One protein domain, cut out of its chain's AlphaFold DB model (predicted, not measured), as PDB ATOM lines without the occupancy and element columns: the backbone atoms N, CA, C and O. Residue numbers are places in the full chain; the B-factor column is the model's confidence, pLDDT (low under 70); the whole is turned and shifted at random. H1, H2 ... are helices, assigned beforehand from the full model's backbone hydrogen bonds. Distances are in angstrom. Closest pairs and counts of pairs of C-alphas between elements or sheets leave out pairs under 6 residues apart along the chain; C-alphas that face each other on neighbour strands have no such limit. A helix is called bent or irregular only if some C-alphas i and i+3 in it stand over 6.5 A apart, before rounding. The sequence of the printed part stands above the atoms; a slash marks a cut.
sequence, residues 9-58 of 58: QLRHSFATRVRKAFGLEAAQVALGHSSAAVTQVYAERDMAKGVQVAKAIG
ATOM      1  N   GLN A   9     108.973 136.310  92.629       89.06
ATOM      2  CA  GLN A   9     110.230 137.049  92.520       89.06
ATOM      3  C   GLN A   9     110.684 137.169  91.063       89.06
ATOM      4  O   GLN A   9     111.179 138.226  90.692       89.06
ATOM      5  N   LEU A  10     110.431 136.166  90.211       90.31
ATOM      6  CA  LEU A  10     110.727 136.255  88.776       90.31
ATOM      7  C   LEU A  10     109.890 137.347  88.099       90.31
ATOM      8  O   LEU A  10     110.433 138.161  87.352       90.31
ATOM      9  N   ARG A  11     108.589 137.420  88.423       89.25
ATOM     10  CA  ARG A  11     107.684 138.479  87.945       89.25
ATOM     11  C   ARG A  11     108.174 139.865  88.377       89.25
ATOM     12  O   ARG A  11     108.220 140.776  87.554       89.25
ATOM     13  N   HIS A  12     108.594 140.023  89.633       87.81
ATOM     14  CA  HIS A  12     109.153 141.285  90.128       87.81
ATOM     15  C   HIS A  12     110.493 141.632  89.470       87.81
ATOM     16  O   HIS A  12     110.681 142.764  89.034       87.81
ATOM     17  N   SER A  13     111.405 140.669  89.323       89.50
ATOM     18  CA  SER A  13     112.690 140.883  88.651       89.50
ATOM     19  C   SER A  13     112.527 141.246  87.174       89.50
ATOM     20  O   SER A  13     113.313 142.039  86.651       89.50
ATOM     21  N   PHE A  14     111.528 140.687  86.489       90.19
ATOM     22  CA  PHE A  14     111.152 141.095  85.137       90.19
ATOM     23  C   PHE A  14     110.617 142.533  85.129       90.19
ATOM     24  O   PHE A  14     111.167 143.377  84.426       90.19
ATOM     25  N   ALA A  15     109.646 142.850  85.991       86.88
ATOM     26  CA  ALA A  15     109.080 144.193  86.125       86.88
ATOM     27  C   ALA A  15     110.148 145.275  86.363       86.88
ATOM     28  O   ALA A  15     110.121 146.332  85.734       86.88
ATOM     29  N   THR A  16     111.117 145.005  87.243       88.31
ATOM     30  CA  THR A  16     112.225 145.922  87.540       88.31
ATOM     31  C   THR A  16     113.106 146.166  86.316       88.31
ATOM     32  O   THR A  16     113.466 147.314  86.051       88.31
ATOM     33  N   ARG A  17     113.436 145.118  85.549       89.75
ATOM     34  CA  ARG A  17     114.233 145.247  84.317       89.75
ATOM     35  C   ARG A  17     113.489 146.034  83.244       89.75
ATOM     36  O   ARG A  17     114.056 146.978  82.700       89.75
ATOM     37  N   VAL A  18     112.220 145.705  83.006       86.31
ATOM     38  CA  VAL A  18     111.375 146.416  82.035       86.31
ATOM     39  C   VAL A  18     111.247 147.885  82.412       86.31
ATOM     40  O   VAL A  18     111.492 148.751  81.582       86.31
ATOM     41  N   ARG A  19     110.955 148.188  83.682       85.94
ATOM     42  CA  ARG A  19     110.822 149.572  84.149       85.94
ATOM     43  C   ARG A  19     112.108 150.376  83.969       85.94
ATOM     44  O   ARG A  19     112.033 151.538  83.587       85.94
ATOM     45  N   LYS A  20     113.272 149.779  84.248       82.31
ATOM     46  CA  LYS A  20     114.571 150.453  84.103       82.31
ATOM     47  C   LYS A  20     114.884 150.801  82.645       82.31
ATOM     48  O   LYS A  20     115.476 151.844  82.403       82.31
ATOM     49  N   ALA A  21     114.503 149.941  81.703       83.50
ATOM     50  CA  ALA A  21     114.805 150.123  80.285       83.50
ATOM     51  C   ALA A  21     113.726 150.912  79.519       83.50
ATOM     52  O   ALA A  21     114.056 151.658  78.604       83.50
ATOM     53  N   PHE A  22     112.452 150.770  79.898       83.00
ATOM     54  CA  PHE A  22     111.305 151.223  79.097       83.00
ATOM     55  C   PHE A  22     110.273 152.057  79.879       83.00
ATOM     56  O   PHE A  22     109.292 152.523  79.303       83.00
ATOM     57  N   GLY A  23     110.478 152.274  81.182       83.56
ATOM     58  CA  GLY A  23     109.585 153.077  82.021       83.56
ATOM     59  C   GLY A  23     108.405 152.307  82.631       83.56
ATOM     60  O   GLY A  23     108.238 151.102  82.446       83.56
ATOM     61  N   LEU A  24     107.604 153.012  83.437       82.62
ATOM     62  CA  LEU A  24     106.544 152.416  84.263       82.62
ATOM     63  C   LEU A  24     105.388 151.841  83.430       82.62
ATOM     64  O   LEU A  24     104.962 150.721  83.693       82.62
ATOM     65  N   GLU A  25     104.935 152.575  82.414       82.25
ATOM     66  CA  GLU A  25     103.840 152.162  81.523       82.25
ATOM     67  C   GLU A  25     104.176 150.849  80.804       82.25
ATOM     68  O   GLU A  25     103.410 149.890  80.850       82.25
ATOM     69  N   ALA A  26     105.387 150.743  80.244       83.12
ATOM     70  CA  ALA A  26     105.850 149.526  79.580       83.12
ATOM     71  C   ALA A  26     105.866 148.314  80.529       83.12
ATOM     72  O   ALA A  26     105.518 147.205  80.131       83.12
ATOM     73  N   ALA A  27     106.224 148.521  81.802       84.38
ATOM     74  CA  ALA A  27     106.179 147.468  82.810       84.38
ATOM     75  C   ALA A  27     104.740 147.063  83.174       84.38
ATOM     76  O   ALA A  27     104.497 145.886  83.417       84.38
ATOM     77  N   GLN A  28     103.781 147.993  83.200       83.44
ATOM     78  CA  GLN A  28     102.371 147.667  83.447       83.44
ATOM     79  C   GLN A  28     101.773 146.828  82.318       83.44
ATOM     80  O   GLN A  28     101.178 145.783  82.595       83.44
ATOM     81  N   VAL A  29     102.001 147.235  81.066       84.75
ATOM     82  CA  VAL A  29     101.524 146.512  79.880       84.75
ATOM     83  C   VAL A  29     102.150 145.126  79.805       84.75
ATOM     84  O   VAL A  29     101.437 144.132  79.684       84.75
ATOM     85  N   ALA A  30     103.474 145.032  79.959       81.94
ATOM     86  CA  ALA A  30     104.189 143.757  79.902       81.94
ATOM     87  C   ALA A  30     103.767 142.773  81.012       81.94
ATOM     88  O   ALA A  30     103.925 141.564  80.865       81.94
ATOM     89  N   LEU A  31     103.234 143.274  82.130       85.06
ATOM     90  CA  LEU A  31     102.727 142.464  83.239       85.06
ATOM     91  C   LEU A  31     101.223 142.165  83.158       85.06
ATOM     92  O   LEU A  31     100.726 141.450  84.040       85.06
ATOM     93  N   GLY A  32     100.521 142.712  82.161       76.94
ATOM     94  CA  GLY A  32      99.078 142.570  81.974       76.94
ATOM     95  C   GLY A  32      98.235 143.306  83.019       76.94
ATOM     96  O   GLY A  32      97.119 142.882  83.311       76.94
ATOM     97  N   HIS A  33      98.760 144.365  83.644       75.75
ATOM     98  CA  HIS A  33      97.981 145.160  84.594       75.75
ATOM     99  C   HIS A  33      97.007 146.077  83.842       75.75
ATOM    100  O   HIS A  33      97.426 146.958  83.103       75.75
ATOM    101  N   SER A  34      95.707 145.904  84.085       59.84
ATOM    102  CA  SER A  34      94.608 146.626  83.423       59.84
ATOM    103  C   SER A  34      94.435 148.096  83.840       59.84
ATOM    104  O   SER A  34      93.528 148.763  83.350       59.84
ATOM    105  N   SER A  35      95.275 148.627  84.734       58.06
ATOM    106  CA  SER A  35      95.175 150.013  85.210       58.06
ATOM    107  C   SER A  35      96.222 150.919  84.557       58.06
ATOM    108  O   SER A  35      97.270 151.212  85.132       58.06
ATOM    109  N   ALA A  36      95.887 151.374  83.352       51.25
ATOM    110  CA  ALA A  36      96.265 152.680  82.825       51.25
ATOM    111  C   ALA A  36      94.982 153.282  82.233       51.25
ATOM    112  O   ALA A  36      94.699 153.192  81.043       51.25
ATOM    113  N   ALA A  37      94.120 153.787  83.118       48.22
ATOM    114  CA  ALA A  37      92.845 154.399  82.764       48.22
ATOM    115  C   ALA A  37      93.067 155.771  82.110       48.22
ATOM    116  O   ALA A  37      92.792 156.795  82.724       48.22
ATOM    117  N   VAL A  38      93.586 155.807  80.881       43.41
ATOM    118  CA  VAL A  38      93.589 157.006  80.035       43.41
ATOM    119  C   VAL A  38      93.413 156.574  78.583       43.41
ATOM    120  O   VAL A  38      94.204 155.805  78.061       43.41
ATOM    121  N   THR A  39      92.334 157.076  77.982       41.12
ATOM    122  CA  THR A  39      92.083 157.358  76.559       41.12
ATOM    123  C   THR A  39      92.694 156.402  75.528       41.12
ATOM    124  O   THR A  39      93.901 156.307  75.397       41.12
ATOM    125  N   GLN A  40      91.844 155.806  74.691       52.66
ATOM    126  CA  GLN A  40      92.109 154.894  73.559       52.66
ATOM    127  C   GLN A  40      93.436 155.096  72.776       52.66
ATOM    128  O   GLN A  40      94.048 154.120  72.357       52.66
ATOM    129  N   VAL A  41      93.933 156.333  72.655       52.50
ATOM    130  CA  VAL A  41      95.246 156.680  72.071       52.50
ATOM    131  C   VAL A  41      96.448 156.163  72.890       52.50
ATOM    132  O   VAL A  41      97.453 155.746  72.316       52.50
ATOM    133  N   TYR A  42      96.383 156.173  74.225       50.03
ATOM    134  CA  TYR A  42      97.428 155.596  75.080       50.03
ATOM    135  C   TYR A  42      97.431 154.069  75.004       50.03
ATOM    136  O   TYR A  42      98.510 153.488  74.960       50.03
ATOM    137  N   ALA A  43      96.264 153.428  74.868       54.66
ATOM    138  CA  ALA A  43      96.162 151.971  74.763       54.66
ATOM    139  C   ALA A  43      96.916 151.408  73.539       54.66
ATOM    140  O   ALA A  43      97.627 150.409  73.649       54.66
ATOM    141  N   GLU A  44      96.829 152.066  72.378       58.78
ATOM    142  CA  GLU A  44      97.595 151.671  71.183       58.78
ATOM    143  C   GLU A  44      99.111 151.847  71.385       58.78
ATOM    144  O   GLU A  44      99.914 150.981  71.019       58.78
ATOM    145  N   ARG A  45      99.516 152.951  72.026       60.38
ATOM    146  CA  ARG A  45     100.923 153.268  72.321       60.38
ATOM    147  C   ARG A  45     101.530 152.306  73.347       60.38
ATOM    148  O   ARG A  45     102.708 151.956  73.254       60.38
ATOM    149  N   ASP A  46     100.715 151.860  74.286       68.56
ATOM    150  CA  ASP A  46     101.034 150.891  75.322       68.56
ATOM    151  C   ASP A  46     101.282 149.501  74.737       68.56
ATOM    152  O   ASP A  46     102.312 148.886  75.021       68.56
ATOM    153  N   MET A  47     100.422 149.042  73.823       67.44
ATOM    154  CA  MET A  47     100.617 147.769  73.120       67.44
ATOM    155  C   MET A  47     101.907 147.768  72.287       67.44
ATOM    156  O   MET A  47     102.670 146.800  72.334       67.44
ATOM    157  N   ALA A  48     102.215 148.869  71.593       73.25
ATOM    158  CA  ALA A  48     103.474 149.009  70.856       73.25
ATOM    159  C   ALA A  48     104.708 148.911  71.776       73.25
ATOM    160  O   ALA A  48     105.682 148.233  71.436       73.25
ATOM    161  N   LYS A  49     104.661 149.524  72.970       72.56
ATOM    162  CA  LYS A  49     105.712 149.380  73.994       72.56
ATOM    163  C   LYS A  49     105.818 147.941  74.498       72.56
ATOM    164  O   LYS A  49     106.927 147.426  74.612       72.56
ATOM    165  N   GLY A  50     104.692 147.271  74.744       73.69
ATOM    166  CA  GLY A  50     104.664 145.861  75.140       73.69
ATOM    167  C   GLY A  50     105.362 144.953  74.123       73.69
ATOM    168  O   GLY A  50     106.189 144.124  74.497       73.69
ATOM    169  N   VAL A  51     105.117 145.173  72.827       78.31
ATOM    170  CA  VAL A  51     105.790 144.444  71.738       78.31
ATOM    171  C   VAL A  51     107.297 144.722  71.710       78.31
ATOM    172  O   VAL A  51     108.078 143.796  71.499       78.31
ATOM    173  N   GLN A  52     107.735 145.964  71.937       80.19
ATOM    174  CA  GLN A  52     109.168 146.288  72.014       80.19
ATOM    175  C   GLN A  52     109.854 145.594  73.194       80.19
ATOM    176  O   GLN A  52     110.938 145.040  73.031       80.19
ATOM    177  N   VAL A  53     109.207 145.575  74.361       78.38
ATOM    178  CA  VAL A  53     109.700 144.859  75.543       78.38
ATOM    179  C   VAL A  53     109.814 143.362  75.261       78.38
ATOM    180  O   VAL A  53     110.849 142.767  75.552       78.38
ATOM    181  N   ALA A  54     108.782 142.760  74.661       79.56
ATOM    182  CA  ALA A  54     108.790 141.347  74.300       79.56
ATOM    183  C   ALA A  54     109.933 141.013  73.328       79.56
ATOM    184  O   ALA A  54     110.622 140.026  73.537       79.56
ATOM    185  N   LYS A  55     110.192 141.869  72.330       80.19
ATOM    186  CA  LYS A  55     111.316 141.710  71.388       80.19
ATOM    187  C   LYS A  55     112.698 141.892  72.018       80.19
ATOM    188  O   LYS A  55     113.668 141.365  71.496       80.19
ATOM    189  N   ALA A  56     112.813 142.708  73.062       75.75
ATOM    190  CA  ALA A  56     114.096 142.995  73.698       75.75
ATOM    191  C   ALA A  56     114.479 141.968  74.774       75.75
ATOM    192  O   ALA A  56     115.641 141.916  75.178       75.75
ATOM    193  N   ILE A  57     113.500 141.225  75.302       72.62
ATOM    194  CA  ILE A  57     113.684 140.332  76.455       72.62
ATOM    195  C   ILE A  57     113.391 138.860  76.113       72.62
ATOM    196  O   ILE A  57     113.908 137.990  76.817       72.62
ATOM    197  N   GLY A  58     112.571 138.581  75.095       56.25
ATOM    198  CA  GLY A  58     112.374 137.241  74.523       56.25
ATOM    199  C   GLY A  58     113.417 136.927  73.464       56.25
ATOM    200  O   GLY A  58     113.833 135.751  73.420       56.25
TER     201      GLY A  58
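This is residues 9 to 58 of the 58 residues of the protein "Tyrosine-type recombinase/integrase" of Pirellulales bacterium (UniProt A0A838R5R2). H1 is a helix folded back on itself at a sharp kink near residue 22, and it packs over one side of H2, a straight helix, touching residues 46 to 54 of it. The link of residues 31 to 39 loops from the end of H1 to the beginning of H2 at the other end of the elongated outline, where Val 41 is far from Gln 9. The printed part has 50 residues with two named helices, H1 then H2, and no named strand; its class is all helix. It is compact, with a radius of gyration of the C-alphas of 10.4 A, and its C-alphas span 31 by 20 by 15 A.

H1, the longest helix by residues, holds residues 9 to 30 and begins with C-alpha 9 at (110.230, 137.049, 92.520). Its first and last C-alphas are 15.5 A apart, with a kink of 143 degrees near residue 22. It is irregular: C-alphas 21 and 24 are 9.5 A apart. H2 holds residues 40 to 57 and measures 26.2 A from C-alpha 40 at (92.109, 154.894, 73.559) to C-alpha 57 at (113.684, 140.332, 76.455).

H1 and H2 touch, with 16 pairs of C-alphas within 8 A. Their closest C-alphas, those of Ala 30 and Gly 50, are 5.2 A apart. H2 touches H1 with residues 46 to 54 alone. Their lines stand at a steep tilt of 48 degrees, opposite ways, the line of H1 being a rough one. The centres are 12.3 A apart. In H2 every O i to N i+4 pair is within hydrogen-bond range; in H1, 15 of 18 are.

The two C-alphas farthest apart, those of Gln 9 and Val 41, are 32.1 A apart. The printed part has no cut and ends at residue 58, the chain's last. The link from H1 to H2, 9 residues, is short. Mean pLDDT of the printed part is 74.3; residues 34 to 47 and residue 58 of this model are under 70.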